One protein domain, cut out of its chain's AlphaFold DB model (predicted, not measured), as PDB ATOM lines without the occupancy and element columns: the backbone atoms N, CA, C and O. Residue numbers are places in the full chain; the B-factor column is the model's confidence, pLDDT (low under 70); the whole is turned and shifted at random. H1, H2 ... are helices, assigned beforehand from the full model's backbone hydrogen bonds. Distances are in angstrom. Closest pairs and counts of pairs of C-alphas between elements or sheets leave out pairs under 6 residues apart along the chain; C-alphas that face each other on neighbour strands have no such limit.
ATOM      1  N   ARG A 339     -23.939  28.685 -57.220       48.19
ATOM      2  CA  ARG A 339     -22.768  27.912 -57.655       48.19
ATOM      3  C   ARG A 339     -21.843  27.504 -56.505       48.19
ATOM      4  O   ARG A 339     -20.735  27.054 -56.776       48.19
ATOM      5  N   GLU A 340     -22.198  27.699 -55.234       52.16
ATOM      6  CA  GLU A 340     -21.360  27.244 -54.104       52.16
ATOM      7  C   GLU A 340     -21.721  25.834 -53.615       52.16
ATOM      8  O   GLU A 340     -20.823  25.077 -53.253       52.16
ATOM      9  N   GLU A 341     -22.990  25.424 -53.705       52.34
ATOM     10  CA  GLU A 341     -23.424  24.066 -53.337       52.34
ATOM     11  C   GLU A 341     -22.757  22.988 -54.212       52.34
ATOM     12  O   GLU A 341     -22.225  22.008 -53.691       52.34
ATOM     13  N   GLU A 342     -22.650  23.229 -55.527       59.16
ATOM     14  CA  GLU A 342     -21.929  22.364 -56.484       59.16
ATOM     15  C   GLU A 342     -20.443  22.150 -56.121       59.16
ATOM     16  O   GLU A 342     -19.818  21.190 -56.576       59.16
ATOM     17  N   LYS A 343     -19.853  23.039 -55.307       66.19
ATOM     18  CA  LYS A 343     -18.448  22.966 -54.872       66.19
ATOM     19  C   LYS A 343     -18.268  22.167 -53.576       66.19
ATOM     20  O   LYS A 343     -17.133  21.816 -53.248       66.19
ATOM     21  N   LEU A 344     -19.353  21.866 -52.856       75.12
ATOM     22  CA  LEU A 344     -19.354  21.186 -51.554       75.12
ATOM     23  C   LEU A 344     -20.267  19.928 -51.508       75.12
ATOM     24  O   LEU A 344     -20.978  19.730 -50.518       75.12
ATOM     25  N   PRO A 345     -20.222  19.016 -52.506       70.75
ATOM     26  CA  PRO A 345     -21.139  17.869 -52.595       70.75
ATOM     27  C   PRO A 345     -20.970  16.831 -51.470       70.75
ATOM     28  O   PRO A 345     -21.799  15.941 -51.292       70.75
ATOM     29  N   ASP A 346     -19.899  16.923 -50.680       78.69
ATOM     30  CA  ASP A 346     -19.676  16.047 -49.532       78.69
ATOM     31  C   ASP A 346     -20.647  16.306 -48.362       78.69
ATOM     32  O   ASP A 346     -20.798  15.427 -47.505       78.69
ATOM     33  N   LEU A 347     -21.309  17.467 -48.323       86.06
ATOM     34  CA  LEU A 347     -22.142  17.909 -47.202       86.06
ATOM     35  C   LEU A 347     -23.398  17.032 -46.979       86.06
ATOM     36  O   LEU A 347     -24.070  16.658 -47.945       86.06
ATOM     37  N   PRO A 348     -23.766  16.725 -45.715       89.56
ATOM     38  CA  PRO A 348     -24.965  15.946 -45.390       89.56
ATOM     39  C   PRO A 348     -26.278  16.507 -45.951       89.56
ATOM     40  O   PRO A 348     -27.105  15.726 -46.417       89.56
ATOM     41  N   SER A 349     -26.475  17.833 -45.931       91.25
ATOM     42  CA  SER A 349     -27.702  18.447 -46.460       91.25
ATOM     43  C   SER A 349     -27.814  18.308 -47.981       91.25
ATOM     44  O   SER A 349     -28.872  17.949 -48.486       91.25
ATOM     45  N   TYR A 350     -26.713  18.505 -48.710       87.62
ATOM     46  CA  TYR A 350     -26.678  18.374 -50.169       87.62
ATOM     47  C   TYR A 350     -27.109  16.969 -50.621       87.62
ATOM     48  O   TYR A 350     -27.977  16.829 -51.479       87.62
ATOM     49  N   LYS A 351     -26.614  15.924 -49.946       89.12
ATOM     50  CA  LYS A 351     -27.015  14.526 -50.194       89.12
ATOM     51  C   LYS A 351     -28.509  14.280 -49.949       89.12
ATOM     52  O   LYS A 351     -29.117  13.482 -50.657       89.12
ATOM     53  N   LYS A 352     -29.132  15.004 -49.010       92.38
ATOM     54  CA  LYS A 352     -30.590  14.983 -48.817       92.38
ATOM     55  C   LYS A 352     -31.362  15.654 -49.953       92.38
ATOM     56  O   LYS A 352     -32.425  15.160 -50.324       92.38
ATOM     57  N   TYR A 353     -30.825  16.706 -50.563       92.31
ATOM     58  CA  TYR A 353     -31.414  17.273 -51.779       92.31
ATOM     59  C   TYR A 353     -31.216  16.361 -52.998       92.31
ATOM     60  O   TYR A 353     -32.157  16.199 -53.769       92.31
ATOM     61  N   GLU A 354     -30.078  15.668 -53.127       89.38
ATOM     62  CA  GLU A 354     -29.891  14.626 -54.152       89.38
ATOM     63  C   GLU A 354     -30.866  13.446 -53.983       89.38
ATOM     64  O   GLU A 354     -31.426  12.979 -54.977       89.38
ATOM     65  N   GLU A 355     -31.131  12.989 -52.749       90.94
ATOM     66  CA  GLU A 355     -32.175  11.990 -52.461       90.94
ATOM     67  C   GLU A 355     -33.534  12.449 -53.018       90.94
ATOM     68  O   GLU A 355     -34.131  11.735 -53.830       90.94
ATOM     69  N   LEU A 356     -33.985  13.656 -52.649       91.75
ATOM     70  CA  LEU A 356     -35.248  14.251 -53.113       91.75
ATOM     71  C   LEU A 356     -35.282  14.434 -54.638       91.75
ATOM     72  O   LEU A 356     -36.302  14.152 -55.278       91.75
ATOM     73  N   ASP A 357     -34.172  14.857 -55.251       89.25
ATOM     74  CA  ASP A 357     -34.132  15.078 -56.692       89.25
ATOM     75  C   ASP A 357     -34.027  13.796 -57.522       89.25
ATOM     76  O   ASP A 357     -34.563  13.751 -58.635       89.25
ATOM     77  N   SER A 358     -33.469  12.720 -56.964       86.81
ATOM     78  CA  SER A 358     -33.416  11.402 -57.605       86.81
ATOM     79  C   SER A 358     -34.789  10.731 -57.775       86.81
ATOM     80  O   SER A 358     -34.921   9.786 -58.565       86.81
ATOM     81  N   VAL A 359     -35.825  11.197 -57.057       86.81
ATOM     82  CA  VAL A 359     -37.133  10.529 -56.987       86.81
ATOM     83  C   VAL A 359     -37.825  10.476 -58.349       86.81
ATOM     84  O   VAL A 359     -38.415  11.440 -58.844       86.81
ATOM     85  N   LYS A 360     -37.810   9.276 -58.939       79.94
ATOM     86  CA  LYS A 360     -38.530   8.957 -60.174       79.94
ATOM     87  C   LYS A 360     -40.029   8.820 -59.913       79.94
ATOM     88  O   LYS A 360     -40.465   8.247 -58.906       79.94
ATOM     89  N   VAL A 361     -40.805   9.315 -60.871       74.88
ATOM     90  CA  VAL A 361     -42.267   9.367 -60.855       74.88
ATOM     91  C   VAL A 361     -42.788   8.585 -62.056       74.88
ATOM     92  O   VAL A 361     -42.306   8.781 -63.170       74.88
ATOM     93  N   LEU A 362     -43.766   7.705 -61.839       59.75
ATOM     94  CA  LEU A 362     -44.526   7.075 -62.920       59.75
ATOM     95  C   LEU A 362     -45.758   7.935 -63.220       59.75
ATOM     96  O   LEU A 362     -46.409   8.439 -62.307       59.75
ATOM     97  N   SER A 363     -46.072   8.120 -64.500       51.88
ATOM     98  CA  SER A 363     -47.112   9.041 -64.958       51.88
ATOM     99  C   SER A 363     -48.528   8.481 -64.758       51.88
ATOM    100  O   SER A 363     -49.120   7.937 -65.690       51.88
ATOM    101  N   GLY A 364     -49.093   8.642 -63.557       50.16
ATOM    102  CA  GLY A 364     -50.515   8.390 -63.312       50.16
ATOM    103  C   GLY A 364     -50.952   8.498 -61.847       50.16
ATOM    104  O   GLY A 364     -50.211   8.135 -60.940       50.16
ATOM    105  N   GLY A 365     -52.201   8.933 -61.632       52.78
ATOM    106  CA  GLY A 365     -52.934   8.677 -60.382       52.78
ATOM    107  C   GLY A 365     -53.155   9.844 -59.412       52.78
ATOM    108  O   GLY A 365     -53.617   9.583 -58.305       52.78
ATOM    109  N   ILE A 366     -52.871  11.101 -59.777       59.50
ATOM    110  CA  ILE A 366     -53.026  12.252 -58.862       59.50
ATOM    111  C   ILE A 366     -53.964  13.298 -59.471       59.50
ATOM    112  O   ILE A 366     -53.612  14.003 -60.414       59.50
ATOM    113  N   THR A 367     -55.181  13.386 -58.927       61.47
ATOM    114  CA  THR A 367     -56.270  14.231 -59.449       61.47
ATOM    115  C   THR A 367     -55.920  15.715 -59.467       61.47
ATOM    116  O   THR A 367     -56.225  16.391 -60.446       61.47
ATOM    117  N   PHE A 368     -55.232  16.213 -58.437       66.69
ATOM    118  CA  PHE A 368     -54.838  17.619 -58.346       66.69
ATOM    119  C   PHE A 368     -53.936  18.045 -59.517       66.69
ATOM    120  O   PHE A 368     -54.191  19.056 -60.171       66.69
ATOM    121  N   CYS A 369     -52.928  17.234 -59.858       74.31
ATOM    122  CA  CYS A 369     -51.993  17.534 -60.947       74.31
ATOM    123  C   CYS A 369     -52.621  17.471 -62.351       74.31
ATOM    124  O   CYS A 369     -52.001  17.927 -63.313       74.31
ATOM    125  N   ASN A 370     -53.857  16.975 -62.486       69.06
ATOM    126  CA  ASN A 370     -54.632  17.128 -63.719       69.06
ATOM    127  C   ASN A 370     -55.169  18.566 -63.871       69.06
ATOM    128  O   ASN A 370     -55.230  19.073 -64.983       69.06
ATOM    129  N   GLY A 371     -55.429  19.289 -62.771       66.38
ATOM    130  CA  GLY A 371     -55.843  20.706 -62.769       66.38
ATOM    131  C   GLY A 371     -54.795  21.701 -63.307       66.38
ATOM    132  O   GLY A 371     -55.023  22.919 -63.316       66.38
ATOM    133  N   LEU A 372     -53.654  21.187 -63.771       69.62
ATOM    134  CA  LEU A 372     -52.570  21.880 -64.463       69.62
ATOM    135  C   LEU A 372     -52.635  21.711 -66.002       69.62
ATOM    136  O   LEU A 372     -51.620  21.846 -66.679       69.62
ATOM    137  N   GLU A 373     -53.816  21.463 -66.577       53.66
ATOM    138  CA  GLU A 373     -54.079  21.269 -68.024       53.66
ATOM    139  C   GLU A 373     -53.456  22.296 -68.998       53.66
ATOM    140  O   GLU A 373     -53.250  21.971 -70.163       53.66
ATOM    141  N   LYS A 374     -53.145  23.521 -68.549       60.44
ATOM    142  CA  LYS A 374     -52.500  24.583 -69.360       60.44
ATOM    143  C   LYS A 374     -51.010  24.804 -69.051       60.44
ATOM    144  O   LYS A 374     -50.432  25.789 -69.502       60.44
ATOM    145  N   SER A 375     -50.412  23.950 -68.229       66.12
ATOM    146  CA  SER A 375     -49.002  24.027 -67.825       66.12
ATOM    147  C   SER A 375     -48.095  23.232 -68.775       66.12
ATOM    148  O   SER A 375     -48.582  22.428 -69.573       66.12
ATOM    149  N   ASN A 376     -46.778  23.450 -68.710       79.81
ATOM    150  CA  ASN A 376     -45.831  22.687 -69.528       79.81
ATOM    151  C   ASN A 376     -45.519  21.303 -68.907       79.81
ATOM    152  O   ASN A 376     -45.913  20.991 -67.783       79.81
ATOM    153  N   GLU A 377     -44.809  20.451 -69.648       82.56
ATOM    154  CA  GLU A 377     -44.488  19.082 -69.219       82.56
ATOM    155  C   GLU A 377     -43.694  19.026 -67.904       82.56
ATOM    156  O   GLU A 377     -43.998  18.196 -67.043       82.56
ATOM    157  N   TRP A 378     -42.741  19.945 -67.701       86.19
ATOM    158  CA  TRP A 378     -41.974  20.045 -66.455       86.19
ATOM    159  C   TRP A 378     -42.885  20.386 -65.275       86.19
ATOM    160  O   TRP A 378     -42.752  19.779 -64.220       86.19
ATOM    161  N   ASP A 379     -43.848  21.295 -65.450       86.25
ATOM    162  CA  ASP A 379     -44.763  21.713 -64.378       86.25
ATOM    163  C   ASP A 379     -45.634  20.529 -63.911       86.25
ATOM    164  O   ASP A 379     -45.825  20.308 -62.711       86.25
ATOM    165  N   ARG A 380     -46.108  19.710 -64.864       83.75
ATOM    166  CA  ARG A 380     -46.848  18.468 -64.585       83.75
ATOM    167  C   ARG A 380     -45.959  17.416 -63.928       83.75
ATOM    168  O   ARG A 380     -46.390  16.777 -62.969       83.75
ATOM    169  N   TYR A 381     -44.734  17.219 -64.415       85.81
ATOM    170  CA  TYR A 381     -43.765  16.300 -63.813       85.81
ATOM    171  C   TYR A 381     -43.445  16.700 -62.363       85.81
ATOM    172  O   TYR A 381     -43.562  15.872 -61.458       85.81
ATOM    173  N   PHE A 382     -43.144  17.979 -62.127       89.69
ATOM    174  CA  PHE A 382     -42.839  18.537 -60.813       89.69
ATOM    175  C   PHE A 382     -44.020  18.403 -59.846       89.69
ATOM    176  O   PHE A 382     -43.834  17.898 -58.744       89.69
ATOM    177  N   CYS A 383     -45.249  18.723 -60.269       88.38
ATOM    178  CA  CYS A 383     -46.451  18.509 -59.454       88.38
ATOM    179  C   CYS A 383     -46.585  17.051 -58.978       88.38
ATOM    180  O   CYS A 383     -46.816  16.791 -57.794       88.38
ATOM    181  N   ASN A 384     -46.393  16.080 -59.881       86.38
ATOM    182  CA  ASN A 384     -46.467  14.665 -59.516       86.38
ATOM    183  C   ASN A 384     -45.277  14.228 -58.628       86.38
ATOM    184  O   ASN A 384     -45.459  13.368 -57.768       86.38
ATOM    185  N   LYS A 385     -44.089  14.840 -58.777       90.38
ATOM    186  CA  LYS A 385     -42.916  14.629 -57.904       90.38
ATOM    187  C   LYS A 385     -43.172  15.137 -56.483       90.38
ATOM    188  O   LYS A 385     -43.046  14.362 -55.542       90.38
ATOM    189  N   VAL A 386     -43.627  16.383 -56.340       91.56
ATOM    190  CA  VAL A 386     -44.037  17.005 -55.065       91.56
ATOM    191  C   VAL A 386     -45.103  16.160 -54.362       91.56
ATOM    192  O   VAL A 386     -44.954  15.808 -53.194       91.56
ATOM    193  N   SER A 387     -46.143  15.756 -55.097       88.88
ATOM    194  CA  SER A 387     -47.227  14.924 -54.560       88.88
ATOM    195  C   SER A 387     -46.751  13.540 -54.106       88.88
ATOM    196  O   SER A 387     -47.232  13.022 -53.099       88.88
ATOM    197  N   LYS A 388     -45.809  12.925 -54.839       88.81
ATOM    198  CA  LYS A 388     -45.193  11.657 -54.437       88.81
ATOM    199  C   LYS A 388     -44.357  11.832 -53.168       88.81
ATOM    200  O   LYS A 388     -44.537  11.054 -52.244       88.81
ATOM    201  N   LEU A 389     -43.504  12.855 -53.101       92.44
ATOM    202  CA  LEU A 389     -42.665  13.123 -51.930       92.44
ATOM    203  C   LEU A 389     -43.507  13.302 -50.658       92.44
ATOM    204  O   LEU A 389     -43.223  12.660 -49.654       92.44
ATOM    205  N   LEU A 390     -44.600  14.069 -50.716       91.44
ATOM    206  CA  LEU A 390     -45.540  14.205 -49.592       91.44
ATOM    207  C   LEU A 390     -46.195  12.873 -49.185       91.44
ATOM    208  O   LEU A 390     -46.368  12.602 -47.996       91.44
ATOM    209  N   LYS A 391     -46.534  12.012 -50.153       89.88
ATOM    210  CA  LYS A 391     -47.074  10.673 -49.877       89.88
ATOM    211  C   LYS A 391     -46.035   9.750 -49.232       89.88
ATOM    212  O   LYS A 391     -46.380   8.999 -48.323       89.88
ATOM    213  N   ASP A 392     -44.791   9.806 -49.691       90.44
ATOM    214  CA  ASP A 392     -43.702   8.996 -49.147       90.44
ATOM    215  C   ASP A 392     -43.365   9.478 -47.709       90.44
ATOM    216  O   ASP A 392     -43.269   8.659 -46.795       90.44
ATOM    217  N   LEU A 393     -43.365  10.796 -47.450       92.38
ATOM    218  CA  LEU A 393     -43.231  11.403 -46.110       92.38
ATOM    219  C   LEU A 393     -44.367  11.013 -45.139       92.38
ATOM    220  O   LEU A 393     -44.118  10.762 -43.960       92.38
ATOM    221  N   SER A 394     -45.615  10.897 -45.608       90.75
ATOM    222  CA  SER A 394     -46.753  10.420 -44.790       90.75
ATOM    223  C   SER A 394     -46.521   9.007 -44.213       90.75
ATOM    224  O   SER A 394     -46.999   8.679 -43.115       90.75
ATOM    225  N   ALA A 395     -45.749   8.179 -44.928       90.25
ATOM    226  CA  ALA A 395     -45.407   6.812 -44.540       90.25
ATOM    227  C   ALA A 395     -44.167   6.700 -43.627       90.25
ATOM    228  O   ALA A 395     -44.039   5.701 -42.920       90.25
ATOM    229  N   GLU A 396     -43.280   7.701 -43.603       90.75
ATOM    230  CA  GLU A 396     -42.111   7.752 -42.706       90.75
ATOM    231  C   GLU A 396     -42.522   7.812 -41.217       90.75
ATOM    232  O   GLU A 396     -43.616   8.295 -40.901       90.75
ATOM    233  N   PRO A 397     -41.678   7.353 -40.268       88.94
ATOM    234  CA  PRO A 397     -41.959   7.469 -38.843       88.94
ATOM    235  C   PRO A 397     -41.812   8.922 -38.373       88.94
ATOM    236  O   PRO A 397     -41.014   9.696 -38.898       88.94
ATOM    237  N   GLU A 398     -42.595   9.291 -37.363       80.06
ATOM    238  CA  GLU A 398     -42.778  10.667 -36.874       80.06
ATOM    239  C   GLU A 398     -41.459  11.395 -36.563       80.06
ATOM    240  O   GLU A 398     -41.204  12.466 -37.111       80.06
ATOM    241  N   ASN A 399     -40.568  10.744 -35.810       78.75
ATOM    242  CA  ASN A 399     -39.249  11.251 -35.414       78.75
ATOM    243  C   ASN A 399     -38.263  11.510 -36.572       78.75
ATOM    244  O   ASN A 399     -37.216  12.117 -36.358       78.75
ATOM    245  N   LYS A 400     -38.555  11.009 -37.777       86.12
ATOM    246  CA  LYS A 400     -37.782  11.259 -39.001       86.12
ATOM    247  C   LYS A 400     -38.527  12.214 -39.937       86.12
ATOM    248  O   LYS A 400     -37.908  13.101 -40.523       86.12
ATOM    249  N   ARG A 401     -39.852  12.057 -40.041       89.19
ATOM    250  CA  ARG A 401     -40.734  12.831 -40.925       89.19
ATOM    251  C   ARG A 401     -40.604  14.334 -40.714       89.19
ATOM    252  O   ARG A 401     -40.592  15.063 -41.693       89.19
ATOM    253  N   GLU A 402     -40.481  14.802 -39.476       82.69
ATOM    254  CA  GLU A 402     -40.301  16.229 -39.182       82.69
ATOM    255  C   GLU A 402     -39.014  16.797 -39.808       82.69
ATOM    256  O   GLU A 402     -39.050  17.788 -40.541       82.69
ATOM    257  N   GLY A 403     -37.884  16.109 -39.613       85.44
ATOM    258  CA  GLY A 403     -36.602  16.488 -40.209       85.44
ATOM    259  C   GLY A 403     -36.613  16.435 -41.739       85.44
ATOM    260  O   GLY A 403     -36.126  17.364 -42.383       85.44
ATOM    261  N   ASP A 404     -37.207  15.395 -42.330       90.62
ATOM    262  CA  ASP A 404     -37.343  15.292 -43.788       90.62
ATOM    263  C   ASP A 404     -38.401  16.275 -44.354       90.62
ATOM    264  O   ASP A 404     -38.248  16.743 -45.484       90.62
ATOM    265  N   CYS A 405     -39.401  16.708 -43.568       90.44
ATOM    266  CA  CYS A 405     -40.297  17.818 -43.923       90.44
ATOM    267  C   CYS A 405     -39.543  19.153 -44.029       90.44
ATOM    268  O   CYS A 405     -39.848  19.935 -44.927       90.44
ATOM    269  N   HIS A 406     -38.540  19.422 -43.181       89.06
ATOM    270  CA  HIS A 406     -37.698  20.617 -43.344       89.06
ATOM    271  C   HIS A 406     -36.972  20.593 -44.698       89.06
ATOM    272  O   HIS A 406     -37.119  21.539 -45.476       89.06
ATOM    273  N   TYR A 407     -36.276  19.497 -45.026       92.69
ATOM    274  CA  TYR A 407     -35.622  19.332 -46.331       92.69
ATOM    275  C   TYR A 407     -36.611  19.479 -47.498       92.69
ATOM    276  O   TYR A 407     -36.330  20.209 -48.447       92.69
ATOM    277  N   PHE A 408     -37.792  18.857 -47.416       93.62
ATOM    278  CA  PHE A 408     -38.831  18.979 -48.442       93.62
ATOM    279  C   PHE A 408     -39.283  20.431 -48.669       93.62
ATOM    280  O   PHE A 408     -39.390  20.844 -49.822       93.62
ATOM    281  N   ARG A 409     -39.515  21.222 -47.607       91.12
ATOM    282  CA  ARG A 409     -39.933  22.634 -47.726       91.12
ATOM    283  C   ARG A 409     -38.869  23.473 -48.439       91.12
ATOM    284  O   ARG A 409     -39.186  24.148 -49.416       91.12
ATOM    285  N   HIS A 410     -37.611  23.387 -47.995       92.12
ATOM    286  CA  HIS A 410     -36.505  24.142 -48.595       92.12
ATOM    287  C   HIS A 410     -36.257  23.726 -50.058       92.12
ATOM    288  O   HIS A 410     -36.142  24.590 -50.925       92.12
ATOM    289  N   TRP A 411     -36.287  22.421 -50.356       94.31
ATOM    290  CA  TRP A 411     -36.208  21.891 -51.722       94.31
ATOM    291  C   TRP A 411     -37.351  22.399 -52.612       94.31
ATOM    292  O   TRP A 411     -37.122  22.870 -53.724       94.31
ATOM    293  N   PHE A 412     -38.592  22.338 -52.124       93.62
ATOM    294  CA  PHE A 412     -39.769  22.771 -52.873       93.62
ATOM    295  C   PHE A 412     -39.698  24.267 -53.208       93.62
ATOM    296  O   PHE A 412     -39.891  24.638 -54.367       93.62
ATOM    297  N   HIS A 413     -39.345  25.112 -52.232       91.06
ATOM    298  CA  HIS A 413     -39.144  26.549 -52.440       91.06
ATOM    299  C   HIS A 413     -38.020  26.841 -53.436       91.06
ATOM    300  O   HIS A 413     -38.169  27.706 -54.297       91.06
ATOM    301  N   GLU A 414     -36.909  26.110 -53.364       91.81
ATOM    302  CA  GLU A 414     -35.786  26.274 -54.283       91.81
ATOM    303  C   GLU A 414     -36.161  25.911 -55.727       91.81
ATOM    304  O   GLU A 414     -35.873  26.674 -56.649       91.81
ATOM    305  N   GLN A 415     -36.838  24.780 -55.942       92.00
ATOM    306  CA  GLN A 415     -37.283  24.345 -57.270       92.00
ATOM    307  C   GLN A 415     -38.348  25.290 -57.853       92.00
ATOM    308  O   GLN A 415     -38.333  25.588 -59.049       92.00
ATOM    309  N   VAL A 416     -39.242  25.821 -57.009       90.62
ATOM    310  CA  VAL A 416     -40.204  26.872 -57.378       90.62
ATOM    311  C   VAL A 416     -39.488  28.180 -57.735       90.62
ATOM    312  O   VAL A 416     -39.795  28.772 -58.768       90.62
ATOM    313  N   SER A 417     -38.503  28.604 -56.937       89.25
ATOM    314  CA  SER A 417     -37.684  29.798 -57.179       89.25
ATOM    315  C   SER A 417     -36.942  29.699 -58.517       89.25
ATOM    316  O   SER A 417     -37.184  30.504 -59.417       89.25
ATOM    317  N   LYS A 418     -36.151  28.631 -58.710       89.88
ATOM    318  CA  LYS A 418     -35.382  28.341 -59.936       89.88
ATOM    319  C   LYS A 418     -36.236  28.295 -61.211       89.88
ATOM    320  O   LYS A 418     -35.712  28.537 -62.296       89.88
ATOM    321  N   LYS A 419     -37.523  27.951 -61.103       89.06
ATOM    322  CA  LYS A 419     -38.447  27.837 -62.241       89.06
ATOM    323  C   LYS A 419     -39.236  29.117 -62.522       89.06
ATOM    324  O   LYS A 419     -39.438  29.440 -63.692       89.06
ATOM    325  N   TYR A 420     -39.750  29.777 -61.483       86.06
ATOM    326  CA  TYR A 420     -40.815  30.779 -61.612       86.06
ATOM    327  C   TYR A 420     -40.412  32.205 -61.229       86.06
ATOM    328  O   TYR A 420     -41.240  33.102 -61.388       86.06
ATOM    329  N   TYR A 421     -39.192  32.431 -60.733       82.06
ATOM    330  CA  TYR A 421     -38.717  33.754 -60.325       82.06
ATOM    331  C   TYR A 421     -37.587  34.266 -61.226       82.06
ATOM    332  O   TYR A 421     -36.669  33.534 -61.585       82.06
ATOM    333  N   GLU A 422     -37.639  35.556 -61.547       81.31
ATOM    334  CA  GLU A 422     -36.584  36.301 -62.235       81.31
ATOM    335  C   GLU A 422     -36.286  37.569 -61.420       81.31
ATOM    336  O   GLU A 422     -37.052  38.539 -61.416       81.31
ATOM    337  N   GLY A 423     -35.226  37.508 -60.607       79.06
ATOM    338  CA  GLY A 423     -35.080  38.410 -59.462       79.06
ATOM    339  C   GLY A 423     -36.278  38.257 -58.518       79.06
ATOM    340  O   GLY A 423     -36.596  37.147 -58.099       79.06
ATOM    341  N   LYS A 424     -36.980  39.362 -58.240       72.00
ATOM    342  CA  LYS A 424     -38.208  39.390 -57.418       72.00
ATOM    343  C   LYS A 424     -39.505  39.169 -58.212       72.00
ATOM    344  O   LYS A 424     -40.585  39.146 -57.627       72.00
ATOM    345  N   ASN A 425     -39.432  39.043 -59.540       69.69
ATOM    346  CA  ASN A 425     -40.613  38.967 -60.403       69.69
ATOM    347  C   ASN A 425     -41.049  37.514 -60.633       69.69
ATOM    348  O   ASN A 425     -40.226  36.675 -60.984       69.69
ATOM    349  N   ILE A 426     -42.349  37.223 -60.495       75.06
ATOM    350  CA  ILE A 426     -42.898  35.866 -60.670       75.06
ATOM    351  C   ILE A 426     -43.446  35.692 -62.093       75.06
ATOM    352  O   ILE A 426     -44.519  36.208 -62.416       75.06
ATOM    353  N   ASN A 427     -42.754  34.920 -62.930       69.69
ATOM    354  CA  ASN A 427     -43.059  34.774 -64.359       69.69
ATOM    355  C   ASN A 427     -44.164  33.740 -64.691       69.69
ATOM    356  O   ASN A 427     -44.612  33.673 -65.836       69.69
ATOM    357  N   ASN A 428     -44.695  32.994 -63.707       73.81
ATOM    358  CA  ASN A 428     -45.964  32.256 -63.849       73.81
ATOM    359  C   ASN A 428     -46.726  32.097 -62.514       73.81
ATOM    360  O   ASN A 428     -46.858  30.998 -61.967       73.81
ATOM    361  N   LYS A 429     -47.268  33.204 -61.986       76.62
ATOM    362  CA  LYS A 429     -47.945  33.224 -60.672       76.62
ATOM    363  C   LYS A 429     -49.117  32.233 -60.540       76.62
ATOM    364  O   LYS A 429     -49.342  31.725 -59.447       76.62
ATOM    365  N   HIS A 430     -49.834  31.910 -61.623       76.50
ATOM    366  CA  HIS A 430     -50.944  30.940 -61.588       76.50
ATOM    367  C   HIS A 430     -50.466  29.488 -61.406       76.50
ATOM    368  O   HIS A 430     -51.053  28.758 -60.608       76.50
ATOM    369  N   VAL A 431     -49.417  29.052 -62.116       80.56
ATOM    370  CA  VAL A 431     -48.876  27.690 -61.932       80.56
ATOM    371  C   VAL A 431     -48.116  27.584 -60.608       80.56
ATOM    372  O   VAL A 431     -48.291  26.600 -59.895       80.56
ATOM    373  N   CYS A 432     -47.361  28.623 -60.235       81.25
ATOM    374  CA  CYS A 432     -46.712  28.721 -58.927       81.25
ATOM    375  C   CYS A 432     -47.732  28.594 -57.779       81.25
ATOM    376  O   CYS A 432     -47.567  27.740 -56.914       81.25
ATOM    377  N   GLY A 433     -48.823  29.373 -57.806       82.50
ATOM    378  CA  GLY A 433     -49.893  29.300 -56.802       82.50
ATOM    379  C   GLY A 433     -50.487  27.897 -56.676       82.50
ATOM    380  O   GLY A 433     -50.507  27.344 -55.581       82.50
ATOM    381  N   LYS A 434     -50.823  27.254 -57.804       83.00
ATOM    382  CA  LYS A 434     -51.347  25.878 -57.809       83.00
ATOM    383  C   LYS A 434     -50.404  24.838 -57.197       83.00
ATOM    384  O   LYS A 434     -50.876  23.817 -56.708       83.00
ATOM    385  N   LEU A 435     -49.092  25.066 -57.210       85.62
ATOM    386  CA  LEU A 435     -48.137  24.172 -56.552       85.62
ATOM    387  C   LEU A 435     -48.137  24.355 -55.023       85.62
ATOM    388  O   LEU A 435     -47.988  23.366 -54.312       85.62
ATOM    389  N   PHE A 436     -48.377  25.563 -54.503       86.94
ATOM    390  CA  PHE A 436     -48.609  25.782 -53.065       86.94
ATOM    391  C   PHE A 436     -50.004  25.313 -52.618       86.94
ATOM    392  O   PHE A 436     -50.137  24.737 -51.534       86.94
ATOM    393  N   ASP A 437     -51.027  25.484 -53.463       83.69
ATOM    394  CA  ASP A 437     -52.375  24.947 -53.238       83.69
ATOM    395  C   ASP A 437     -52.333  23.414 -53.094       83.69
ATOM    396  O   ASP A 437     -52.936  22.869 -52.173       83.69
ATOM    397  N   LEU A 438     -51.558  22.721 -53.945       85.25
ATOM    398  CA  LEU A 438     -51.312  21.276 -53.847       85.25
ATOM    399  C   LEU A 438     -50.759  20.884 -52.474       85.25
ATOM    400  O   LEU A 438     -51.306  19.987 -51.833       85.25
ATOM    401  N   VAL A 439     -49.660  21.513 -52.040       87.25
ATOM    402  CA  VAL A 439     -49.010  21.175 -50.762       87.25
ATOM    403  C   VAL A 439     -49.986  21.422 -49.611       87.25
ATOM    404  O   VAL A 439     -50.166  20.552 -48.763       87.25
ATOM    405  N   SER A 440     -50.700  22.548 -49.640       85.38
ATOM    406  CA  SER A 440     -51.721  22.900 -48.647       85.38
ATOM    407  C   SER A 440     -52.881  21.893 -48.604       85.38
ATOM    408  O   SER A 440     -53.312  21.481 -47.526       85.38
ATOM    409  N   GLU A 441     -53.383  21.453 -49.763       84.00
ATOM    410  CA  GLU A 441     -54.470  20.474 -49.854       84.00
ATOM    411  C   GLU A 441     -54.020  19.081 -49.387       84.00
ATOM    412  O   GLU A 441     -54.754  18.414 -48.659       84.00
ATOM    413  N   VAL A 442     -52.821  18.637 -49.770       85.50
ATOM    414  CA  VAL A 442     -52.290  17.323 -49.374       85.50
ATOM    415  C   VAL A 442     -51.995  17.281 -47.875       85.50
ATOM    416  O   VAL A 442     -52.403  16.327 -47.216       85.50
ATOM    417  N   VAL A 443     -51.372  18.324 -47.316       86.31
ATOM    418  CA  VAL A 443     -51.110  18.410 -45.871       86.31
ATOM    419  C   VAL A 443     -52.415  18.461 -45.070       86.31
ATOM    420  O   VAL A 443     -52.576  17.699 -44.122       86.31
ATOM    421  N   SER A 444     -53.397  19.276 -45.476       84.88
ATOM    422  CA  SER A 444     -54.675  19.388 -44.744       84.88
ATOM    423  C   SER A 444     -55.514  18.100 -44.714       84.88
ATOM    424  O   SER A 444     -56.470  18.008 -43.942       84.88
ATOM    425  N   LYS A 445     -55.164  17.096 -45.530       87.75
ATOM    426  CA  LYS A 445     -55.794  15.766 -45.559       87.75
ATOM    427  C   LYS A 445     -55.083  14.718 -44.701       87.75
ATOM    428  O   LYS A 445     -55.682  13.678 -44.435       87.75
ATOM    429  N   ASP A 446     -53.849  14.966 -44.267       87.31
ATOM    430  CA  ASP A 446     -53.107  14.079 -43.370       87.31
ATOM    431  C   ASP A 446     -52.361  14.895 -42.300       87.31
ATOM    432  O   ASP A 446     -51.263  15.389 -42.567       87.31
ATOM    433  N   PRO A 447     -52.906  15.008 -41.070       84.75
ATOM    434  CA  PRO A 447     -52.297  15.775 -39.978       84.75
ATOM    435  C   PRO A 447     -50.847  15.393 -39.647       84.75
ATOM    436  O   PRO A 447     -50.112  16.201 -39.085       84.75
ATOM    437  N   LYS A 448     -50.396  14.192 -40.039       88.31
ATOM    438  CA  LYS A 448     -48.985  13.781 -39.963       88.31
ATOM    439  C   LYS A 448     -48.030  14.707 -40.716       88.31
ATOM    440  O   LYS A 448     -46.840  14.702 -40.410       88.31
ATOM    441  N   LEU A 449     -48.527  15.414 -41.732       88.94
ATOM    442  CA  LEU A 449     -47.765  16.283 -42.620       88.94
ATOM    443  C   LEU A 449     -47.819  17.765 -42.218       88.94
ATOM    444  O   LEU A 449     -47.231  18.573 -42.930       88.94
ATOM    445  N   GLU A 450     -48.467  18.162 -41.114       82.94
ATOM    446  CA  GLU A 450     -48.495  19.580 -40.695       82.94
ATOM    447  C   GLU A 450     -47.085  20.220 -40.574       82.94
ATOM    448  O   GLU A 450     -46.930  21.357 -41.027       82.94
ATOM    449  N   PRO A 451     -46.009  19.512 -40.154       84.25
ATOM    450  CA  PRO A 451     -44.642  20.043 -40.240       84.25
ATOM    451  C   PRO A 451     -44.164  20.408 -41.652       84.25
ATOM    452  O   PRO A 451     -43.318  21.285 -41.810       84.25
ATOM    453  N   CYS A 452     -44.711  19.809 -42.712       86.25
ATOM    454  CA  CYS A 452     -44.398  20.168 -44.099       86.25
ATOM    455  C   CYS A 452     -45.079  21.478 -44.565       86.25
ATOM    456  O   CYS A 452     -44.825  21.920 -45.685       86.25
ATOM    457  N   ARG A 453     -45.921  22.116 -43.736       77.25
ATOM    458  CA  ARG A 453     -46.720  23.310 -44.086       77.25
ATOM    459  C   ARG A 453     -46.071  24.654 -43.750       77.25
ATOM    460  O   ARG A 453     -46.568  25.695 -44.165       77.25
ATOM    461  N   CYS A 454     -45.025  24.645 -42.931       72.56
ATOM    462  CA  CYS A 454     -44.518  25.849 -42.275       72.56
ATOM    463  C   CYS A 454     -43.719  26.739 -43.239       72.56
ATOM    464  O   CYS A 454     -42.622  26.373 -43.665       72.56
ATOM    465  N   TYR A 455     -44.258  27.917 -43.551       69.31
ATOM    466  CA  TYR A 455     -43.619  28.931 -44.388       69.31
ATOM    467  C   TYR A 455     -43.260  30.144 -43.524       69.31
ATOM    468  O   TYR A 455     -44.134  30.705 -42.864       69.31
ATOM    469  N   TYR A 456     -41.978  30.513 -43.503       64.88
ATOM    470  CA  TYR A 456     -41.445  31.573 -42.639       64.88
ATOM    471  C   TYR A 456     -41.192  32.872 -43.419       64.88
ATOM    472  O   TYR A 456     -41.598  33.943 -42.968       64.88
ATOM    473  N   SER A 457     -40.635  32.769 -44.630       70.62
ATOM    474  CA  SER A 457     -40.586  33.850 -45.617       70.62
ATOM    475  C   SER A 457     -41.612  33.665 -46.747       70.62
ATOM    476  O   SER A 457     -41.992  32.544 -47.096       70.62
ATOM    477  N   ASP A 458     -42.030  34.776 -47.353       71.56
ATOM    478  CA  ASP A 458     -42.835  34.871 -48.575       71.56
ATOM    479  C   ASP A 458     -42.023  35.326 -49.813       71.56
ATOM    480  O   ASP A 458     -42.576  35.423 -50.913       71.56
ATOM    481  N   THR A 459     -40.713  35.572 -49.663       77.81
ATOM    482  CA  THR A 459     -39.810  35.998 -50.747       77.81
ATOM    483  C   THR A 459     -38.815  34.907 -51.128       77.81
ATOM    484  O   THR A 459     -38.371  34.110 -50.305       77.81
ATOM    485  N   ASN A 460     -38.404  34.893 -52.397       80.00
ATOM    486  CA  ASN A 460     -37.436  33.920 -52.893       80.00
ATOM    487  C   ASN A 460     -35.999  34.180 -52.408       80.00
ATOM    488  O   ASN A 460     -35.228  33.226 -52.324       80.00
ATOM    489  N   GLU A 461     -35.636  35.420 -52.051       83.00
ATOM    490  CA  GLU A 461     -34.380  35.661 -51.327       83.00
ATOM    491  C   GLU A 461     -34.438  35.096 -49.906       83.00
ATOM    492  O   GLU A 461     -33.509  34.405 -49.494       83.00
ATOM    493  N   GLY A 462     -35.544  35.318 -49.183       82.94
ATOM    494  CA  GLY A 462     -35.726  34.773 -47.842       82.94
ATOM    495  C   GLY A 462     -35.701  33.248 -47.841       82.94
ATOM    496  O   GLY A 462     -34.921  32.665 -47.100       82.94
ATOM    497  N   TRP A 463     -36.423  32.583 -48.751       87.25
ATOM    498  CA  TRP A 463     -36.362  31.120 -48.899       87.25
ATOM    499  C   TRP A 463     -34.940  30.575 -49.093       87.25
ATOM    500  O   TRP A 463     -34.653  29.466 -48.631       87.25
ATOM    501  N   LYS A 464     -34.052  31.334 -49.756       87.62
ATOM    502  CA  LYS A 464     -32.638  30.970 -49.865       87.62
ATOM    503  C   LYS A 464     -31.913  31.141 -48.528       87.62
ATOM    504  O   LYS A 464     -31.325  30.169 -48.065       87.62
ATOM    505  N   GLU A 465     -32.001  32.306 -47.882       88.12
ATOM    506  CA  GLU A 465     -31.364  32.528 -46.570       88.12
ATOM    507  C   GLU A 465     -31.823  31.489 -45.526       88.12
ATOM    508  O   GLU A 465     -31.010  30.971 -44.759       88.12
ATOM    509  N   GLU A 466     -33.107  31.119 -45.540       86.56
ATOM    510  CA  GLU A 466     -33.695  30.090 -44.677       86.56
ATOM    511  C   GLU A 466     -33.126  28.690 -44.957       86.56
ATOM    512  O   GLU A 466     -32.805  27.966 -44.011       86.56
ATOM    513  N   LYS A 467     -32.955  28.315 -46.236       90.44
ATOM    514  CA  LYS A 467     -32.280  27.065 -46.632       90.44
ATOM    515  C   LYS A 467     -30.819  27.070 -46.184       90.44
ATOM    516  O   LYS A 467     -30.382  26.123 -45.538       90.44
ATOM    517  N   ASP A 468     -30.066  28.121 -46.500       90.19
ATOM    518  CA  ASP A 468     -28.628  28.190 -46.216       90.19
ATOM    519  C   ASP A 468     -28.340  28.110 -44.707       90.19
ATOM    520  O   ASP A 468     -27.385  27.449 -44.285       90.19
ATOM    521  N   LEU A 469     -29.198  28.731 -43.887       89.31
ATOM    522  CA  LEU A 469     -29.168  28.631 -42.428       89.31
ATOM    523  C   LEU A 469     -29.540  27.229 -41.935       89.31
ATOM    524  O   LEU A 469     -28.792  26.657 -41.142       89.31
ATOM    525  N   HIS A 470     -30.654  26.660 -42.407       90.38
ATOM    526  CA  HIS A 470     -31.053  25.285 -42.092       90.38
ATOM    527  C   HIS A 470     -29.910  24.300 -42.363       90.38
ATOM    528  O   HIS A 470     -29.497  23.542 -41.480       90.38
ATOM    529  N   ASP A 471     -29.372  24.352 -43.578       92.19
ATOM    530  CA  ASP A 471     -28.328  23.463 -44.056       92.19
ATOM    531  C   ASP A 471     -27.053  23.627 -43.241       92.19
ATOM    532  O   ASP A 471     -26.451  22.627 -42.861       92.19
ATOM    533  N   TYR A 472     -26.682  24.855 -42.871       91.25
ATOM    534  CA  TYR A 472     -25.559  25.087 -41.970       91.25
ATOM    535  C   TYR A 472     -25.728  24.359 -40.632       91.25
ATOM    536  O   TYR A 472     -24.792  23.688 -40.201       91.25
ATOM    537  N   PHE A 473     -26.902  24.406 -39.991       90.62
ATOM    538  CA  PHE A 473     -27.115  23.685 -38.729       90.62
ATOM    539  C   PHE A 473     -27.036  22.160 -38.906       90.62
ATOM    540  O   PHE A 473     -26.487  21.475 -38.041       90.62
ATOM    541  N   LYS A 474     -27.518  21.614 -40.036       91.06
ATOM    542  CA  LYS A 474     -27.382  20.179 -40.366       91.06
ATOM    543  C   LYS A 474     -25.935  19.792 -40.723       91.06
ATOM    544  O   LYS A 474     -25.507  18.676 -40.430       91.06
ATOM    545  N   ASN A 475     -25.170  20.713 -41.306       90.94
ATOM    546  CA  ASN A 475     -23.788  20.519 -41.753       90.94
ATOM    547  C   ASN A 475     -22.734  20.841 -40.682       90.94
ATOM    548  O   ASN A 475     -21.597  20.387 -40.804       90.94
ATOM    549  N   PHE A 476     -23.070  21.608 -39.640       90.06
ATOM    550  CA  PHE A 476     -22.124  22.176 -38.671       90.06
ATOM    551  C   PHE A 476     -21.158  21.136 -38.097       90.06
ATOM    552  O   PHE A 476     -19.939  21.298 -38.136       90.06
ATOM    553  N   ASP A 477     -21.714  20.027 -37.619       89.12
ATOM    554  CA  ASP A 477     -20.978  18.915 -37.025       89.12
ATOM    555  C   ASP A 477     -20.041  18.223 -38.033       89.12
ATOM    556  O   ASP A 477     -18.975  17.731 -37.667       89.12
ATOM    557  N   PHE A 478     -20.416  18.204 -39.313       88.19
ATOM    558  CA  PHE A 478     -19.616  17.650 -40.405       88.19
ATOM    559  C   PHE A 478     -18.470  18.595 -40.792       88.19
ATOM    560  O   PHE A 478     -17.334  18.142 -40.931       88.19
ATOM    561  N   ILE A 479     -18.731  19.903 -40.896       86.06
ATOM    562  CA  ILE A 479     -17.715  20.932 -41.182       86.06
ATOM    563  C   ILE A 479     -16.707  21.029 -40.023       86.06
ATOM    564  O   ILE A 479     -15.507  21.143 -40.252       86.06
ATOM    565  N   LYS A 480     -17.172  20.915 -38.772       84.44
ATOM    566  CA  LYS A 480     -16.338  20.961 -37.560       84.44
ATOM    567  C   LYS A 480     -15.475  19.710 -37.346       84.44
ATOM    568  O   LYS A 480     -14.396  19.812 -36.761       84.44
ATOM    569  N   ARG A 481     -15.945  18.526 -37.764       80.62
ATOM    570  CA  ARG A 481     -15.209  17.253 -37.603       80.62
ATOM    571  C   ARG A 481     -14.247  16.959 -38.746       80.62
ATOM    572  O   ARG A 481     -13.182  16.398 -38.491       80.62
ATOM    573  N   ASN A 482     -14.616  17.274 -39.988       69.50
ATOM    574  CA  ASN A 482     -13.774  16.947 -41.133       69.50
ATOM    575  C   ASN A 482     -12.555  17.863 -41.192       69.50
ATOM    576  O   ASN A 482     -12.670  19.085 -41.230       69.50
ATOM    577  N   THR A 483     -11.374  17.251 -41.258       57.03
ATOM    578  CA  THR A 483     -10.108  17.949 -41.483       57.03
ATOM    579  C   THR A 483     -10.166  18.754 -42.774       57.03
ATOM    580  O   THR A 483     -10.124  18.194 -43.872       57.03
ATOM    581  N   CYS A 484     -10.230  20.074 -42.609       64.94
ATOM    582  CA  CYS A 484      -9.934  21.083 -43.616       64.94
ATOM    583  C   CYS A 484      -8.687  20.650 -44.416       64.94
ATOM    584  O   CYS A 484      -7.609  20.495 -43.845       64.94
ATOM    585  N   ASN A 485      -8.850  20.412 -45.720       63.66
ATOM    586  CA  ASN A 485      -7.768  20.052 -46.638       63.66
ATOM    587  C   ASN A 485      -7.598  21.141 -47.713       63.66
ATOM    588  O   ASN A 485      -8.511  21.943 -47.922       63.66
ATOM    589  N   LYS A 486      -6.465  21.144 -48.431       58.75
ATOM    590  CA  LYS A 486      -6.102  22.168 -49.437       58.75
ATOM    591  C   LYS A 486      -7.211  22.563 -50.419       58.75
ATOM    592  O   LYS A 486      -7.216  23.703 -50.870       58.75
ATOM    593  N   LYS A 487      -8.125  21.647 -50.765       64.25
ATOM    594  CA  LYS A 487      -9.231  21.906 -51.696       64.25
ATOM    595  C   LYS A 487     -10.491  22.390 -50.972       64.25
ATOM    596  O   LYS A 487     -11.057  23.407 -51.354       64.25
ATOM    597  N   ASN A 488     -10.918  21.689 -49.923       70.00
ATOM    598  CA  ASN A 488     -12.214  21.934 -49.285       70.00
ATOM    599  C   ASN A 488     -12.161  23.082 -48.251       70.00
ATOM    600  O   ASN A 488     -13.192  23.683 -47.966       70.00
ATOM    601  N   CYS A 489     -10.975  23.435 -47.727       75.56
ATOM    602  CA  CYS A 489     -10.790  24.552 -46.789       75.56
ATOM    603  C   CYS A 489     -11.361  25.879 -47.306       75.56
ATOM    604  O   CYS A 489     -12.109  26.547 -46.597       75.56
ATOM    605  N   ALA A 490     -10.991  26.265 -48.532       79.81
ATOM    606  CA  ALA A 490     -11.334  27.572 -49.082       79.81
ATOM    607  C   ALA A 490     -12.844  27.714 -49.319       79.81
ATOM    608  O   ALA A 490     -13.418  28.758 -49.019       79.81
ATOM    609  N   GLU A 491     -13.500  26.654 -49.797       83.12
ATOM    610  CA  GLU A 491     -14.945  26.657 -50.037       83.12
ATOM    611  C   GLU A 491     -15.739  26.601 -48.717       83.12
ATOM    612  O   GLU A 491     -16.716  27.333 -48.573       83.12
ATOM    613  N   TYR A 492     -15.282  25.852 -47.698       84.69
ATOM    614  CA  TYR A 492     -15.859  25.952 -46.348       84.69
ATOM    615  C   TYR A 492     -15.687  27.352 -45.744       84.69
ATOM    616  O   TYR A 492     -16.611  27.841 -45.097       84.69
ATOM    617  N   LEU A 493     -14.544  28.020 -45.949       84.75
ATOM    618  CA  LEU A 493     -14.344  29.375 -45.432       84.75
ATOM    619  C   LEU A 493     -15.281  30.386 -46.112       84.75
ATOM    620  O   LEU A 493     -15.862  31.212 -45.408       84.75
ATOM    621  N   LYS A 494     -15.493  30.298 -47.435       87.50
ATOM    622  CA  LYS A 494     -16.506  31.102 -48.150       87.50
ATOM    623  C   LYS A 494     -17.903  30.851 -47.593       87.50
ATOM    624  O   LYS A 494     -18.526  31.784 -47.091       87.50
ATOM    625  N   TYR A 495     -18.339  29.589 -47.595       87.62
ATOM    626  CA  TYR A 495     -19.668  29.181 -47.144       87.62
ATOM    627  C   TYR A 495     -19.947  29.640 -45.708       87.62
ATOM    628  O   TYR A 495     -20.948  30.302 -45.459       87.62
ATOM    629  N   VAL A 496     -19.032  29.392 -44.763       88.56
ATOM    630  CA  VAL A 496     -19.211  29.814 -43.362       88.56
ATOM    631  C   VAL A 496     -19.102  31.341 -43.199       88.56
ATOM    632  O   VAL A 496     -19.729  31.889 -42.297       88.56
ATOM    633  N   THR A 497     -18.399  32.065 -44.078       89.12
ATOM    634  CA  THR A 497     -18.375  33.547 -44.070       89.12
ATOM    635  C   THR A 497     -19.688  34.139 -44.587       89.12
ATOM    636  O   THR A 497     -20.227  35.076 -43.987       89.12
ATOM    637  N   TYR A 498     -20.243  33.568 -45.659       89.06
ATOM    638  CA  TYR A 498     -21.571  33.908 -46.163       89.06
ATOM    639  C   TYR A 498     -22.644  33.601 -45.110       89.06
ATOM    640  O   TYR A 498     -23.379  34.500 -44.697       89.06
ATOM    641  N   VAL A 499     -22.645  32.379 -44.567       89.50
ATOM    642  CA  VAL A 499     -23.558  31.964 -43.496       89.50
ATOM    643  C   VAL A 499     -23.407  32.840 -42.254       89.50
ATOM    644  O   VAL A 499     -24.415  33.247 -41.698       89.50
ATOM    645  N   ASN A 500     -22.195  33.216 -41.829       88.69
ATOM    646  CA  ASN A 500     -22.001  34.165 -40.724       88.69
ATOM    647  C   ASN A 500     -22.690  35.517 -40.984       88.69
ATOM    648  O   ASN A 500     -23.168  36.152 -40.047       88.69
ATOM    649  N   THR A 501     -22.757  35.957 -42.242       87.19
ATOM    650  CA  THR A 501     -23.396  37.225 -42.616       87.19
ATOM    651  C   THR A 501     -24.913  37.144 -42.443       87.19
ATOM    652  O   THR A 501     -25.482  37.960 -41.716       87.19
ATOM    653  N   ILE A 502     -25.565  36.122 -43.007       85.50
ATOM    654  CA  ILE A 502     -27.014  35.916 -42.831       85.50
ATOM    655  C   ILE A 502     -27.365  35.499 -41.392       85.50
ATOM    656  O   ILE A 502     -28.303  36.038 -40.815       85.50
ATOM    657  N   TYR A 503     -26.559  34.661 -40.735       85.31
ATOM    658  CA  TYR A 503     -26.744  34.282 -39.330       85.31
ATOM    659  C   TYR A 503     -26.740  35.505 -38.418       85.31
ATOM    660  O   TYR A 503     -27.584  35.585 -37.536       85.31
ATOM    661  N   ARG A 504     -25.869  36.499 -38.643       84.12
ATOM    662  CA  ARG A 504     -25.921  37.765 -37.889       84.12
ATOM    663  C   ARG A 504     -27.170  38.578 -38.207       84.12
ATOM    664  O   ARG A 504     -27.782  39.095 -37.279       84.12
ATOM    665  N   THR A 505     -27.604  38.632 -39.466       81.56
ATOM    666  CA  THR A 505     -28.879  39.265 -39.849       81.56
ATOM    667  C   THR A 505     -30.091  38.630 -39.160       81.56
ATOM    668  O   THR A 505     -31.071  39.332 -38.936       81.56
ATOM    669  N   TYR A 506     -30.056  37.344 -38.798       76.62
ATOM    670  CA  TYR A 506     -31.125  36.698 -38.026       76.62
ATOM    671  C   TYR A 506     -30.885  36.818 -36.510       76.62
ATOM    672  O   TYR A 506     -31.743  37.349 -35.818       76.62
ATOM    673  N   TYR A 507     -29.712  36.433 -36.004       75.44
ATOM    674  CA  TYR A 507     -29.347  36.401 -34.576       75.44
ATOM    675  C   TYR A 507     -29.312  37.784 -33.900       75.44
ATOM    676  O   TYR A 507     -29.752  37.917 -32.761       75.44
ATOM    677  N   ASP A 508     -28.791  38.818 -34.579       69.50
ATOM    678  CA  ASP A 508     -28.653  40.170 -34.013       69.50
ATOM    679  C   ASP A 508     -29.916  41.045 -34.219       69.50
ATOM    680  O   ASP A 508     -29.950  42.180 -33.733       69.50
ATOM    681  N   LYS A 509     -30.964  40.551 -34.908       63.16
ATOM    682  CA  LYS A 509     -32.304  41.180 -34.890       63.16
ATOM    683  C   LYS A 509     -32.899  41.066 -33.486       63.16
ATOM    684  O   LYS A 509     -32.707  40.067 -32.800       63.16
ATOM    685  N   GLU A 510     -33.716  42.042 -33.093       42.16
ATOM    686  CA  GLU A 510     -34.343  42.088 -31.757       42.16
ATOM    687  C   GLU A 510     -35.263  40.874 -31.472       42.16
ATOM    688  O   GLU A 510     -35.459  40.498 -30.318       42.16
ATOM    689  N   PHE A 511     -35.729  40.200 -32.531       46.72
ATOM    690  CA  PHE A 511     -36.529  38.969 -32.505       46.72
ATOM    691  C   PHE A 511     -35.718  37.673 -32.649       46.72
ATOM    692  O   PHE A 511     -36.268  36.600 -32.443       46.72
ATOM    693  N   GLY A 512     -34.440  37.743 -33.038       54.34
ATOM    694  CA  GLY A 512     -33.684  36.577 -33.505       54.34
ATOM    695  C   GLY A 512     -33.541  35.476 -32.465       54.34
ATOM    696  O   GLY A 512     -33.746  34.305 -32.768       54.34
ATOM    697  N   CYS A 513     -33.184  35.883 -31.244       61.84
ATOM    698  CA  CYS A 513     -32.845  34.996 -30.130       61.84
ATOM    699  C   CYS A 513     -33.320  35.505 -28.759       61.84
ATOM    700  O   CYS A 513     -32.813  35.071 -27.723       61.84
ATOM    701  N   CYS A 514     -34.280  36.432 -28.739       45.56
ATOM    702  CA  CYS A 514     -35.033  36.744 -27.525       45.56
ATOM    703  C   CYS A 514     -36.177  35.728 -27.364       45.56
ATOM    704  O   CYS A 514     -36.602  35.132 -28.349       45.56
ATOM    705  N   GLU A 515     -36.630  35.494 -26.129       48.22
ATOM    706  CA  GLU A 515     -37.581  34.423 -25.786       48.22
ATOM    707  C   GLU A 515     -38.835  34.460 -26.679       48.22
ATOM    708  O   GLU A 515     -39.633  35.393 -26.610       48.22
ATOM    709  N   TYR A 516     -38.983  33.442 -27.533       43.47
ATOM    710  CA  TYR A 516     -40.129  33.284 -28.425       43.47
ATOM    711  C   TYR A 516     -41.386  32.919 -27.624       43.47
ATOM    712  O   TYR A 516     -41.377  31.950 -26.860       43.47
ATOM    713  N   ASP A 517     -42.494  33.618 -27.891       38.97
ATOM    714  CA  ASP A 517     -43.827  33.037 -27.705       38.97
ATOM    715  C   ASP A 517     -43.897  31.704 -28.463       38.97
ATOM    716  O   ASP A 517     -43.339  31.571 -29.557       38.97
ATOM    717  N   THR A 518     -44.573  30.705 -27.893       44.16
ATOM    718  CA  THR A 518     -44.599  29.351 -28.463       44.16
ATOM    719  C   THR A 518     -45.172  29.361 -29.877       44.16
ATOM    720  O   THR A 518     -46.385  29.489 -30.069       44.16
ATOM    721  N   MET A 519     -44.294  29.164 -30.862       50.31
ATOM    722  CA  MET A 519     -44.675  28.835 -32.231       50.31
ATOM    723  C   MET A 519     -45.592  27.596 -32.200       50.31
ATOM    724  O   MET A 519     -45.412  26.746 -31.318       50.31
ATOM    725  N   PRO A 520     -46.600  27.471 -33.089       49.38
ATOM    726  CA  PRO A 520     -47.499  26.320 -33.069       49.38
ATOM    727  C   PRO A 520     -46.683  25.027 -33.113       49.38
ATOM    728  O   PRO A 520     -45.792  24.913 -33.945       49.38
ATOM    729  N   SER A 521     -46.961  24.062 -32.234       55.72
ATOM    730  CA  SER A 521     -46.039  22.945 -31.944       55.72
ATOM    731  C   SER A 521     -45.807  21.950 -33.091       55.72
ATOM    732  O   SER A 521     -45.117  20.959 -32.899       55.72
ATOM    733  N   TYR A 522     -46.415  22.177 -34.256       59.62
ATOM    734  CA  TYR A 522     -46.158  21.464 -35.510       59.62
ATOM    735  C   TYR A 522     -45.192  22.223 -36.441       59.62
ATOM    736  O   TYR A 522     -44.821  21.701 -37.485       59.62
ATOM    737  N   CYS A 523     -44.793  23.447 -36.090       65.06
ATOM    738  CA  CYS A 523     -43.824  24.269 -36.804       65.06
ATOM    739  C   CYS A 523     -42.622  24.564 -35.907       65.06
ATOM    740  O   CYS A 523     -42.502  25.651 -35.341       65.06
ATOM    741  N   GLU A 524     -41.706  23.600 -35.795       65.81
ATOM    742  CA  GLU A 524     -40.395  23.867 -35.212       65.81
ATOM    743  C   GLU A 524     -39.563  24.819 -36.088       65.81
ATOM    744  O   GLU A 524     -39.623  24.824 -37.329       65.81
ATOM    745  N   SER A 525     -38.757  25.647 -35.423       69.00
ATOM    746  CA  SER A 525     -37.824  26.561 -36.078       69.00
ATOM    747  C   SER A 525     -36.703  25.782 -36.771       69.00
ATOM    748  O   SER A 525     -36.067  24.917 -36.173       69.00
ATOM    749  N   TYR A 526     -36.389  26.133 -38.020       72.31
ATOM    750  CA  TYR A 526     -35.154  25.669 -38.668       72.31
ATOM    751  C   TYR A 526     -33.904  26.368 -38.094       72.31
ATOM    752  O   TYR A 526     -32.793  25.871 -38.271       72.31
ATOM    753  N   PHE A 527     -34.082  27.516 -37.427       79.12
ATOM    754  CA  PHE A 527     -33.026  28.349 -36.858       79.12
ATOM    755  C   PHE A 527     -32.873  28.116 -35.351       79.12
ATOM    756  O   PHE A 527     -33.867  28.036 -34.627       79.12
ATOM    757  N   THR A 528     -31.631  28.055 -34.863       78.44
ATOM    758  CA  THR A 528     -31.334  27.845 -33.440       78.44
ATOM    759  C   THR A 528     -30.326  28.854 -32.885       78.44
ATOM    760  O   THR A 528     -29.322  29.197 -33.512       78.44
ATOM    761  N   CYS A 529     -30.620  29.306 -31.667       76.25
ATOM    762  CA  CYS A 529     -29.918  30.358 -30.932       76.25
ATOM    763  C   CYS A 529     -28.885  29.844 -29.924       76.25
ATOM    764  O   CYS A 529     -28.391  30.605 -29.096       76.25
ATOM    765  N   ASP A 530     -28.570  28.550 -29.959       82.25
ATOM    766  CA  ASP A 530     -27.505  27.986 -29.136       82.25
ATOM    767  C   ASP A 530     -26.142  28.520 -29.617       82.25
ATOM    768  O   ASP A 530     -25.728  28.253 -30.749       82.25
ATOM    769  N   GLU A 531     -25.434  29.253 -28.744       82.12
ATOM    770  CA  GLU A 531     -24.116  29.851 -29.020       82.12
ATOM    771  C   GLU A 531     -23.091  28.831 -29.558       82.12
ATOM    772  O   GLU A 531     -22.136  29.222 -30.233       82.12
ATOM    773  N   LYS A 532     -23.276  27.518 -29.327       86.69
ATOM    774  CA  LYS A 532     -22.399  26.474 -29.889       86.69
ATOM    775  C   LYS A 532     -22.387  26.445 -31.420       86.69
ATOM    776  O   LYS A 532     -21.422  25.929 -31.978       86.69
ATOM    777  N   TYR A 533     -23.438  26.952 -32.073       87.62
ATOM    778  CA  TYR A 533     -23.569  27.022 -33.530       87.62
ATOM    779  C   TYR A 533     -23.135  28.372 -34.117       87.62
ATOM    780  O   TYR A 533     -23.205  28.530 -35.333       87.62
ATOM    781  N   ASP A 534     -22.682  29.344 -33.316       88.50
ATOM    782  CA  ASP A 534     -22.276  30.665 -33.815       88.50
ATOM    783  C   ASP A 534     -21.142  30.538 -34.867       88.50
ATOM    784  O   ASP A 534     -20.030  30.114 -34.524       88.50
ATOM    785  N   PRO A 535     -21.365  30.919 -36.146       89.12
ATOM    786  CA  PRO A 535     -20.371  30.763 -37.212       89.12
ATOM    787  C   PRO A 535     -19.043  31.480 -36.939       89.12
ATOM    788  O   PRO A 535     -17.988  31.031 -37.391       89.12
ATOM    789  N   SER A 536     -19.048  32.561 -36.153       86.62
ATOM    790  CA  SER A 536     -17.827  33.298 -35.809       86.62
ATOM    791  C   SER A 536     -16.907  32.547 -34.838       86.62
ATOM    792  O   SER A 536     -15.736  32.905 -34.724       86.62
ATOM    793  N   ALA A 537     -17.388  31.482 -34.187       86.06
ATOM    794  CA  ALA A 537     -16.536  30.538 -33.466       86.06
ATOM    795  C   ALA A 537     -15.840  29.534 -34.408       86.06
ATOM    796  O   ALA A 537     -14.772  29.021 -34.077       86.06
ATOM    797  N   LEU A 538     -16.420  29.272 -35.586       84.25
ATOM    798  CA  LEU A 538     -15.908  28.324 -36.581       84.25
ATOM    799  C   LEU A 538     -14.955  28.982 -37.598       84.25
ATOM    800  O   LEU A 538     -14.013  28.337 -38.056       84.25
ATOM    801  N   LEU A 539     -15.137  30.271 -37.912       85.94
ATOM    802  CA  LEU A 539     -14.275  31.002 -38.855       85.94
ATOM    803  C   LEU A 539     -12.772  30.980 -38.488       85.94
ATOM    804  O   LEU A 539     -11.982  30.579 -39.345       85.94
ATOM    805  N   PRO A 540     -12.328  31.306 -37.251       83.69
ATOM    806  CA  PRO A 540     -10.900  31.292 -36.908       83.69
ATOM    807  C   PRO A 540     -10.281  29.893 -37.009       83.69
ATOM    808  O   PRO A 540      -9.115  29.743 -37.375       83.69
ATOM    809  N   ILE A 541     -11.081  28.861 -36.723       82.06
ATOM    810  CA  ILE A 541     -10.685  27.457 -36.836       82.06
ATOM    811  C   ILE A 541     -10.361  27.131 -38.299       82.06
ATOM    812  O   ILE A 541      -9.256  26.668 -38.588       82.06
ATOM    813  N   LEU A 542     -11.287  27.430 -39.218       82.69
ATOM    814  CA  LEU A 542     -11.119  27.187 -40.654       82.69
ATOM    815  C   LEU A 542      -9.927  27.960 -41.236       82.69
ATOM    816  O   LEU A 542      -9.114  27.365 -41.941       82.69
ATOM    817  N   MET A 543      -9.763  29.239 -40.876       83.12
ATOM    818  CA  MET A 543      -8.616  30.053 -41.308       83.12
ATOM    819  C   MET A 543      -7.283  29.439 -40.850       83.12
ATOM    820  O   MET A 543      -6.390  29.214 -41.669       83.12
ATOM    821  N   SER A 544      -7.169  29.065 -39.569       80.75
ATOM    822  CA  SER A 544      -5.940  28.465 -39.024       80.75
ATOM    823  C   SER A 544      -5.578  27.116 -39.664       80.75
ATOM    824  O   SER A 544      -4.400  26.781 -39.799       80.75
ATOM    825  N   ALA A 545      -6.580  26.336 -40.084       77.88
ATOM    826  CA  ALA A 545      -6.370  25.061 -40.757       77.88
ATOM    827  C   ALA A 545      -6.011  25.247 -42.244       77.88
ATOM    828  O   ALA A 545      -5.145  24.534 -42.757       77.88
ATOM    829  N   GLN A 546      -6.591  26.251 -42.913       80.50
ATOM    830  CA  GLN A 546      -6.208  26.646 -44.269       80.50
ATOM    831  C   GLN A 546      -4.752  27.137 -44.333       80.50
ATOM    832  O   GLN A 546      -4.037  26.772 -45.264       80.50
ATOM    833  N   GLU A 547      -4.281  27.891 -43.334       78.38
ATOM    834  CA  GLU A 547      -2.872  28.300 -43.230       78.38
ATOM    835  C   GLU A 547      -1.907  27.121 -43.042       78.38
ATOM    836  O   GLU A 547      -0.872  27.058 -43.702       78.38
ATOM    837  N   LYS A 548      -2.224  26.167 -42.160       75.62
ATOM    838  CA  LYS A 548      -1.381  24.973 -41.958       75.62
ATOM    839  C   LYS A 548      -1.303  24.121 -43.220       75.62
ATOM    840  O   LYS A 548      -0.222  23.699 -43.629       75.62
ATOM    841  N   SER A 549      -2.443  23.928 -43.885       70.75
ATOM    842  CA  SER A 549      -2.495  23.164 -45.126       70.75
ATOM    843  C   SER A 549      -1.785  23.899 -46.276       70.75
ATOM    844  O   SER A 549      -1.072  23.257 -47.042       70.75
ATOM    845  N   SER A 550      -1.839  25.237 -46.368       70.88
ATOM    846  CA  SER A 550      -1.058  25.983 -47.378       70.88
ATOM    847  C   SER A 550       0.461  25.895 -47.162       70.88
ATOM    848  O   SER A 550       1.210  25.894 -48.138       70.88
ATOM    849  N   ARG A 551       0.916  25.718 -45.913       72.56
ATOM    850  CA  ARG A 551       2.322  25.437 -45.553       72.56
ATOM    851  C   ARG A 551       2.737  23.970 -45.749       72.56
ATOM    852  O   ARG A 551       3.921  23.663 -45.664       72.56
ATOM    853  N   GLY A 552       1.795  23.072 -46.050       63.69
ATOM    854  CA  GLY A 552       2.055  21.644 -46.270       63.69
ATOM    855  C   GLY A 552       2.119  20.794 -44.996       63.69
ATOM    856  O   GLY A 552       2.518  19.633 -45.064       63.69
TER     857      GLY A 552
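AT A GLANCE: This is residues 339 to 552 of the 693 residues of the protein "VIR protein" of Plasmodium vivax (UniProt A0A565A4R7). Two helical parts are joined by one long kinked helix: a bundle of three helices, H3, H4 and H5, with the short H6 packed on it, and a helical hairpin of H8 and H9, with H7 running from H4 to H8. H1 packs on H4 and H7, and H2 packs on H3. The bundle is up and down, each helix running against the one before it in the chain. The printed part has 214 residues with nine named helices, H1 to H9 in order, and no named strand: all helix. It is compact, with a radius of gyration of the C-alphas of 19.0 A, and spans 60 by 40 by 37 A.

HOW THE PARTS SIT: Begin with H1, residues 348 to 358, which touches the hub, H4, residues 398 to 420; find their closest C-alphas at Tyr 353 and Trp 411, 6.7 A apart, with H4 touching through residues 407 to 411 alone. Next, H2, residues 367 to 370, touches residues 380 to 384 alone of H3, residues 377 to 395, closest at C-alphas 369 and 383, 5.8 A. H3, with residues 386 to 394 alone, touches H4 in a hairpin at a shallow tilt of 10 degrees, closest at C-alphas 393 and 401, 5.9 A. H5, residues 429 to 445, touches H3 the same way at a shallow tilt of 19 degrees, closest at C-alphas 383 and 435, 6.6 A. H6, residues 447 to 453, touches H4 closest at C-alphas 452 and 405, 4.7 A. H7, residues 460 to 481, has a kink of 51 degrees near residue 475 and touches H8, residues 488 to 507, closest at C-alphas 469 and 499, 6.6 A. H8 and H9, residues 535 to 550, form a hairpin at a shallow tilt of 14 degrees, closest at C-alphas 500 and 535, 5.2 A. Every O i to N i+4 pair is within hydrogen-bond range in H1, H5 and H8; the counts are 14 of 15 in H3, 18 of 19 in H4, 16 of 18 in H7, 10 of 12 in H9 and 0 of 3 in H6, where 3 of 4 O i to N i+3 pairs are; H2 is too short for an i+4 pair.

IN THESE COORDINATES: Find C-alpha 348 at (-24.965, 15.946, -45.390), where H1 begins. H4 runs 31.9 A from C-alpha 398 at (-42.778, 10.667, -36.874), and H7 runs 31.7 A. H9 ends at C-alpha 550, (-1.058, 25.983, -47.378).

THE WHOLE: The C-alphas farthest apart, those of Thr 367 and Arg 551, are 61.3 A apart. The printed part has no cut; the long link, 27 residues, joins H8 to H9. Mean pLDDT of the printed part is 79.1, and 47 residues are under 70, among them 508 to 525.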